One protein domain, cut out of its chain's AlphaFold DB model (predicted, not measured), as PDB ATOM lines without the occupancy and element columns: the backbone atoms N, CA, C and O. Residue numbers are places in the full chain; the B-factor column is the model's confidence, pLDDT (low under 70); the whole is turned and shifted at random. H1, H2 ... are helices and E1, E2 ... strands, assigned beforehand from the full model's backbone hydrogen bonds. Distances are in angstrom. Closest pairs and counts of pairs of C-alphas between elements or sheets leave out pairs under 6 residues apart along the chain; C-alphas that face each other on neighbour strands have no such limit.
ATOM      1  N   ASN A   4      14.433  -1.266  45.637       80.12
ATOM      2  CA  ASN A   4      15.851  -1.515  45.413       80.12
ATOM      3  C   ASN A   4      16.471  -0.232  44.863       80.12
ATOM      4  O   ASN A   4      15.986   0.313  43.870       80.12
ATOM      5  N   LEU A   5      17.528   0.247  45.511       83.75
ATOM      6  CA  LEU A   5      18.303   1.386  45.039       83.75
ATOM      7  C   LEU A   5      19.634   0.870  44.499       83.75
ATOM      8  O   LEU A   5      20.418   0.275  45.238       83.75
ATOM      9  N   VAL A   6      19.872   1.110  43.212       84.06
ATOM     10  CA  VAL A   6      21.151   0.823  42.561       84.06
ATOM     11  C   VAL A   6      21.935   2.123  42.477       84.06
ATOM     12  O   VAL A   6      21.426   3.115  41.957       84.06
ATOM     13  N   THR A   7      23.156   2.133  42.997       83.31
ATOM     14  CA  THR A   7      24.043   3.301  42.968       83.31
ATOM     15  C   THR A   7      25.454   2.879  42.579       83.31
ATOM     16  O   THR A   7      25.878   1.786  42.921       83.31
ATOM     17  N   GLY A   8      26.199   3.724  41.870       81.00
ATOM     18  CA  GLY A   8      27.649   3.547  41.697       81.00
ATOM     19  C   GLY A   8      28.476   4.262  42.768       81.00
ATOM     20  O   GLY A   8      29.701   4.193  42.778       81.00
ATOM     21  N   ASP A   9      27.807   4.995  43.656       76.56
ATOM     22  CA  ASP A   9      28.453   5.780  44.697       76.56
ATOM     23  C   ASP A   9      28.662   4.926  45.957       76.56
ATOM     24  O   ASP A   9      27.706   4.567  46.651       76.56
ATOM     25  N   LYS A  10      29.930   4.604  46.249       75.38
ATOM     26  CA  LYS A  10      30.335   3.819  47.429       75.38
ATOM     27  C   LYS A  10      30.203   4.591  48.744       75.38
ATOM     28  O   LYS A  10      30.132   3.974  49.802       75.38
ATOM     29  N   ASN A  11      30.147   5.922  48.700       77.44
ATOM     30  CA  ASN A  11      29.998   6.741  49.899       77.44
ATOM     31  C   ASN A  11      28.557   6.745  50.404       77.44
ATOM     32  O   ASN A  11      28.335   7.032  51.578       77.44
ATOM     33  N   LEU A  12      27.576   6.391  49.568       72.88
ATOM     34  CA  LEU A  12      26.170   6.381  49.962       72.88
ATOM     35  C   LEU A  12      25.889   5.440  51.142       72.88
ATOM     36  O   LEU A  12      25.104   5.800  52.015       72.88
ATOM     37  N   SER A  13      26.534   4.273  51.219       67.81
ATOM     38  CA  SER A  13      26.374   3.353  52.360       67.81
ATOM     39  C   SER A  13      26.945   3.912  53.662       67.81
ATOM     40  O   SER A  13      26.432   3.611  54.735       67.81
ATOM     41  N   TYR A  14      27.979   4.748  53.562       70.44
ATOM     42  CA  TYR A  14      28.625   5.403  54.695       70.44
ATOM     43  C   TYR A  14      27.899   6.685  55.124       70.44
ATOM     44  O   TYR A  14      27.869   7.022  56.306       70.44
ATOM     45  N   GLN A  15      27.312   7.408  54.168       75.94
ATOM     46  CA  GLN A  15      26.595   8.661  54.406       75.94
ATOM     47  C   GLN A  15      25.127   8.444  54.792       75.94
ATOM     48  O   GLN A  15      24.532   9.303  55.442       75.94
ATOM     49  N   GLN A  16      24.520   7.318  54.399       69.25
ATOM     50  CA  GLN A  16      23.130   7.002  54.719       69.25
ATOM     51  C   GLN A  16      23.048   6.003  55.869       69.25
ATOM     52  O   GLN A  16      23.528   4.877  55.784       69.25
ATOM     53  N   ASN A  17      22.341   6.384  56.933       70.19
ATOM     54  CA  ASN A  17      21.980   5.442  57.979       70.19
ATOM     55  C   ASN A  17      20.890   4.489  57.448       70.19
ATOM     56  O   ASN A  17      19.715   4.853  57.352       70.19
ATOM     57  N   LEU A  18      21.295   3.277  57.059       69.50
ATOM     58  CA  LEU A  18      20.409   2.216  56.558       69.50
ATOM     59  C   LEU A  18      19.577   1.562  57.676       69.50
ATOM     60  O   LEU A  18      18.644   0.804  57.396       69.50
ATOM     61  N   THR A  19      19.876   1.872  58.940       65.38
ATOM     62  CA  THR A  19      19.217   1.275  60.104       65.38
ATOM     63  C   THR A  19      17.726   1.622  60.105       65.38
ATOM     64  O   THR A  19      17.337   2.781  60.239       65.38
ATOM     65  N   GLY A  20      16.874   0.608  59.922       67.06
ATOM     66  CA  GLY A  20      15.412   0.737  59.940       67.06
ATOM     67  C   GLY A  20      14.743   1.000  58.584       67.06
ATOM     68  O   GLY A  20      13.512   1.049  58.520       67.06
ATOM     69  N   ARG A  21      15.500   1.126  57.483       72.06
ATOM     70  CA  ARG A  21      14.923   1.286  56.137       72.06
ATOM     71  C   ARG A  21      14.758  -0.067  55.447       72.06
ATOM     72  O   ARG A  21      15.694  -0.846  55.342       72.06
ATOM     73  N   LYS A  22      13.572  -0.322  54.888       75.81
ATOM     74  CA  LYS A  22      13.262  -1.525  54.085       75.81
ATOM     75  C   LYS A  22      13.802  -1.448  52.645       75.81
ATOM     76  O   LYS A  22      13.200  -2.017  51.738       75.81
ATOM     77  N   LEU A  23      14.879  -0.699  52.425       79.19
ATOM     78  CA  LEU A  23      15.505  -0.546  51.114       79.19
ATOM     79  C   LEU A  23      16.681  -1.503  51.004       79.19
ATOM     80  O   LEU A  23      17.461  -1.633  51.945       79.19
ATOM     81  N   ALA A  24      16.793  -2.161  49.862       84.44
ATOM     82  CA  ALA A  24      17.988  -2.903  49.505       84.44
ATOM     83  C   ALA A  24      18.941  -1.971  48.744       84.44
ATOM     84  O   ALA A  24      18.506  -1.292  47.807       84.44
ATOM     85  N   LEU A  25      20.212  -1.915  49.157       83.56
ATOM     86  CA  LEU A  25      21.229  -1.092  48.503       83.56
ATOM     87  C   LEU A  25      22.167  -1.983  47.690       83.56
ATOM     88  O   LEU A  25      22.851  -2.835  48.256       83.56
ATOM     89  N   VAL A  26      22.204  -1.764  46.377       84.81
ATOM     90  CA  VAL A  26      23.154  -2.420  45.477       84.81
ATOM     91  C   VAL A  26      24.139  -1.375  44.978       84.81
ATOM     92  O   VAL A  26      23.747  -0.425  44.299       84.81
ATOM     93  N   VAL A  27      25.410  -1.541  45.334       85.19
ATOM     94  CA  VAL A  27      26.493  -0.654  44.912       85.19
ATOM     95  C   VAL A  27      27.265  -1.284  43.766       85.19
ATOM     96  O   VAL A  27      27.733  -2.414  43.863       85.19
ATOM     97  N   LEU A  28      27.381  -0.548  42.670       86.50
ATOM     98  CA  LEU A  28      28.145  -0.931  41.495       86.50
ATOM     99  C   LEU A  28      29.558  -0.380  41.633       86.50
ATOM    100  O   LEU A  28      29.739   0.819  41.829       86.50
ATOM    101  N   GLU A  29      30.562  -1.244  41.520       82.31
ATOM    102  CA  GLU A  29      31.954  -0.794  41.543       82.31
ATOM    103  C   GLU A  29      32.331  -0.006  40.281       82.31
ATOM    104  O   GLU A  29      33.156   0.904  40.350       82.31
ATOM    105  N   GLU A  30      31.695  -0.323  39.152       80.00
ATOM    106  CA  GLU A  30      31.880   0.377  37.883       80.00
ATOM    107  C   GLU A  30      30.605   1.089  37.443       80.00
ATOM    108  O   GLU A  30      29.505   0.537  37.500       80.00
ATOM    109  N   THR A  31      30.771   2.318  36.952       77.94
ATOM    110  CA  THR A  31      29.682   3.147  36.403       77.94
ATOM    111  C   THR A  31      29.727   3.255  34.881       77.94
ATOM    112  O   THR A  31      28.837   3.859  34.280       77.94
ATOM    113  N   ASP A  32      30.720   2.635  34.233       83.31
ATOM    114  CA  ASP A  32      30.785   2.565  32.777       83.31
ATOM    115  C   ASP A  32      29.636   1.704  32.235       83.31
ATOM    116  O   ASP A  32      29.584   0.479  32.397       83.31
ATOM    117  N   TRP A  33      28.712   2.364  31.542       80.50
ATOM    118  CA  TRP A  33      27.535   1.740  30.957       80.50
ATOM    119  C   TRP A  33      27.870   0.594  29.994       80.50
ATOM    120  O   TRP A  33      27.120  -0.383  29.912       80.50
ATOM    121  N   ASN A  34      29.005   0.659  29.287       80.75
ATOM    122  CA  ASN A  34      29.402  -0.412  28.375       80.75
ATOM    123  C   ASN A  34      29.723  -1.705  29.125       80.75
ATOM    124  O   ASN A  34      29.400  -2.787  28.634       80.75
ATOM    125  N   ILE A  35      30.319  -1.598  30.312       80.00
ATOM    126  CA  ILE A  35      30.626  -2.742  31.173       80.00
ATOM    127  C   ILE A  35      29.328  -3.284  31.771       80.00
ATOM    128  O   ILE A  35      29.044  -4.473  31.638       80.00
ATOM    129  N   LEU A  36      28.491  -2.404  32.327       79.19
ATOM    130  CA  LEU A  36      27.213  -2.781  32.942       79.19
ATOM    131  C   LEU A  36      26.273  -3.496  31.972       79.19
ATOM    132  O   LEU A  36      25.618  -4.463  32.349       79.19
ATOM    133  N   LYS A  37      26.233  -3.069  30.707       80.88
ATOM    134  CA  LYS A  37      25.415  -3.727  29.684       80.88
ATOM    135  C   LYS A  37      25.883  -5.157  29.389       80.88
ATOM    136  O   LYS A  37      25.048  -6.020  29.130       80.88
ATOM    137  N   HIS A  38      27.191  -5.410  29.413       81.25
ATOM    138  CA  HIS A  38      27.744  -6.752  29.188       81.25
ATOM    139  C   HIS A  38      27.640  -7.642  30.432       81.25
ATOM    140  O   HIS A  38      27.498  -8.854  30.304       81.25
ATOM    141  N   GLU A  39      27.650  -7.040  31.619       79.31
ATOM    142  CA  GLU A  39      27.613  -7.718  32.917       79.31
ATOM    143  C   GLU A  39      26.268  -7.494  33.645       79.31
ATOM    144  O   GLU A  39      26.197  -7.441  34.870       79.31
ATOM    145  N   ALA A  40      25.160  -7.369  32.907       81.62
ATOM    146  CA  ALA A  40      23.840  -7.121  33.501       81.62
ATOM    147  C   ALA A  40      23.303  -8.325  34.305       81.62
ATOM    148  O   ALA A  40      22.530  -8.162  35.248       81.62
ATOM    149  N   ALA A  41      23.722  -9.543  33.948       85.00
ATOM    150  CA  ALA A  41      23.293 -10.778  34.605       85.00
ATOM    151  C   ALA A  41      23.656 -10.841  36.107       85.00
ATOM    152  O   ALA A  41      22.751 -11.079  36.911       85.00
ATOM    153  N   PRO A  42      24.915 -10.596  36.530       83.12
ATOM    154  CA  PRO A  42      25.255 -10.561  37.954       83.12
ATOM    155  C   PRO A  42      24.534  -9.439  38.712       83.12
ATOM    156  O   PRO A  42      24.161  -9.644  39.865       83.12
ATOM    157  N   VAL A  43      24.256  -8.296  38.073       82.88
ATOM    158  CA  VAL A  43      23.461  -7.216  38.689       82.88
ATOM    159  C   VAL A  43      22.025  -7.671  38.947       82.88
ATOM    160  O   VAL A  43      21.501  -7.443  40.034       82.88
ATOM    161  N   SER A  44      21.397  -8.353  37.985       85.56
ATOM    162  CA  SER A  44      20.046  -8.903  38.158       85.56
ATOM    163  C   SER A  44      19.995  -9.933  39.286       85.56
ATOM    164  O   SER A  44      19.122  -9.856  40.143       85.56
ATOM    165  N   ALA A  45      20.964 -10.850  39.338       86.50
ATOM    166  CA  ALA A  45      21.034 -11.852  40.400       86.50
ATOM    167  C   ALA A  45      21.230 -11.212  41.785       86.50
ATOM    168  O   ALA A  45      20.598 -11.626  42.757       86.50
ATOM    169  N   ALA A  46      22.065 -10.171  41.870       85.31
ATOM    170  CA  ALA A  46      22.244  -9.402  43.096       85.31
ATOM    171  C   ALA A  46      20.944  -8.706  43.520       85.31
ATOM    172  O   ALA A  46      20.608  -8.729  44.699       85.31
ATOM    173  N   LEU A  47      20.185  -8.139  42.577       84.06
ATOM    174  CA  LEU A  47      18.888  -7.507  42.843       84.06
ATOM    175  C   LEU A  47      17.823  -8.497  43.325       84.06
ATOM    176  O   LEU A  47      17.041  -8.150  44.213       84.06
ATOM    177  N   ASP A  48      17.799  -9.706  42.762       85.44
ATOM    178  CA  ASP A  48      16.869 -10.766  43.161       85.44
ATOM    179  C   ASP A  48      17.188 -11.315  44.559       85.44
ATOM    180  O   ASP A  48      16.275 -11.610  45.339       85.44
ATOM    181  N   ALA A  49      18.477 -11.409  44.897       84.75
ATOM    182  CA  ALA A  49      18.948 -11.830  46.213       84.75
ATOM    183  C   ALA A  49      18.867 -10.720  47.277       84.75
ATOM    184  O   ALA A  49      18.914 -11.017  48.474       84.75
ATOM    185  N   ALA A  50      18.742  -9.451  46.873       83.44
ATOM    186  CA  ALA A  50      18.810  -8.324  47.792       83.44
ATOM    187  C   ALA A  50      17.616  -8.310  48.763       83.44
ATOM    188  O   ALA A  50      16.443  -8.308  48.370       83.44
ATOM    189  N   MET A  51      17.918  -8.265  50.059       79.94
ATOM    190  CA  MET A  51      16.925  -8.214  51.125       79.94
ATOM    191  C   MET A  51      16.719  -6.772  51.615       79.94
ATOM    192  O   MET A  51      17.629  -5.944  51.568       79.94
ATOM    193  N   PRO A  52      15.527  -6.426  52.122       79.31
ATOM    194  CA  PRO A  52      15.311  -5.128  52.756       79.31
ATOM    195  C   PRO A  52      16.321  -4.895  53.890       79.31
ATOM    196  O   PRO A  52      16.388  -5.697  54.819       79.31
ATOM    197  N   GLY A  53      17.092  -3.808  53.822       77.62
ATOM    198  CA  GLY A  53      18.148  -3.495  54.789       77.62
ATOM    199  C   GLY A  53      19.492  -4.181  54.515       77.62
ATOM    200  O   GLY A  53      20.413  -4.013  55.310       77.62
ATOM    201  N   SER A  54      19.630  -4.933  53.417       79.62
ATOM    202  CA  SER A  54      20.915  -5.506  53.008       79.62
ATOM    203  C   SER A  54      21.698  -4.561  52.103       79.62
ATOM    204  O   SER A  54      21.125  -3.844  51.276       79.62
ATOM    205  N   PHE A  55      23.017  -4.640  52.225       81.44
ATOM    206  CA  PHE A  55      23.987  -3.972  51.370       81.44
ATOM    207  C   PHE A  55      24.715  -5.017  50.523       81.44
ATOM    208  O   PHE A  55      25.254  -5.976  51.075       81.44
ATOM    209  N   GLN A  56      24.739  -4.827  49.204       84.69
ATOM    210  CA  GLN A  56      25.443  -5.708  48.278       84.69
ATOM    211  C   GLN A  56      26.322  -4.880  47.341       84.69
ATOM    212  O   GLN A  56      25.828  -3.984  46.664       84.69
ATOM    213  N   GLU A  57      27.611  -5.198  47.268       85.19
ATOM    214  CA  GLU A  57      28.522  -4.619  46.279       85.19
ATOM    215  C   GLU A  57      28.706  -5.600  45.114       85.19
ATOM    216  O   GLU A  57      28.883  -6.802  45.328       85.19
ATOM    217  N   VAL A  58      28.627  -5.092  43.882       84.06
ATOM    218  CA  VAL A  58      28.829  -5.862  42.652       84.06
ATOM    219  C   VAL A  58      30.118  -5.390  41.994       84.06
ATOM    220  O   VAL A  58      30.188  -4.297  41.425       84.06
ATOM    221  N   THR A  59      31.133  -6.246  42.073       81.88
ATOM    222  CA  THR A  59      32.411  -6.077  41.382       81.88
ATOM    223  C   THR A  59      32.322  -6.629  39.969       81.88
ATOM    224  O   THR A  59      31.869  -7.754  39.748       81.88
TER     225      THR A  59
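AT A GLANCE: This is residues 4 to 59 of the 74 residues of an uncharacterized protein of Acidisarcina polymorpha (UniProt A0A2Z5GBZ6). A small sheet of three parallel strands has the helix H3 running along one face, while the short helix H2 sits beyond the ends of the strands and the short helix H1 only grazes the sheet. The long axis runs from the link between H1 and E2, residues 16 to 22, to H2 at the other end. The printed part has 56 residues with three named helices and three named strands in the order E1, H1, E2, H2, H3, E3; the sheet's order is E1, E2, E3, and the class is mixed, helices and strands. The whole is compact, with a radius of gyration of the C-alphas of 11.2 A, yet elongated in outline, spanning 34 by 22 by 13 A.

HOW THE PARTS SIT: E2, residues 23 to 28, is the inner strand, and E1, residues 4 to 7, and E3, residues 55 to 58, are the edge strands. E1 and E2 are parallel at 29 degrees; N 5 and O 24 are 2.9 A apart, within hydrogen-bond range. E2 and E3 are parallel at 24 degrees, with N 58 and O 27 at 2.8 A, within hydrogen-bond range. H3, residues 40 to 49, is on the sheet at a height of 9.4 A over the sheet, in two layers, a helix on one face of a sheet. It lies over E2 and only just over E3, on which 3 of its C-alphas fall, and runs along the strands, at 24 degrees to E2 on the local plane. The closest C-alphas of H3 and E3 are those of Val 43 and Val 58, 6.8 A apart; those of H3 and E2 are Leu 47 and Val 26, 7.1 A apart. H1, residues 12 to 15, only grazes the sheet with residues 12 to 13, and its closest C-alphas to E2 are those of Ser 13 and Leu 25, 7.8 A apart. H2, residues 33 to 38, is not on the sheet and meets H3 only through their link. H1 is apart from H2 and H3. E1, H1 and E2 form a strand-helix-strand unit, two parallel neighbour strands with a helix between, with a right-handed crossover; E2, H2, H3 and E3 form another, left-handed. Every O i to N i+4 pair is within hydrogen-bond range in H3, 1 of 2 in H2, and H1 is too short for such a pair.

IN THESE COORDINATES: E2 is 15.9 A long from first to last C-alpha, E1 9.8 A and E3 10.1 A. H3 measures 14.4 A, H2 8.7 A and H1 5.0 A. C-alpha 4, where E1 begins, is at (15.851, -1.515, 45.413), and C-alpha 58, where E3 ends, is at (28.829, -5.862, 42.652).

THE WHOLE: The C-alphas farthest apart are those of Gly 20 and Asn 34, at 34.5 A. The printed part has no cut and no long link; the link from H1 to E2 is short and the others are tight. The mean pLDDT of the printed part is 79.8, with residues 13, 16 and 18 to 20 under 70.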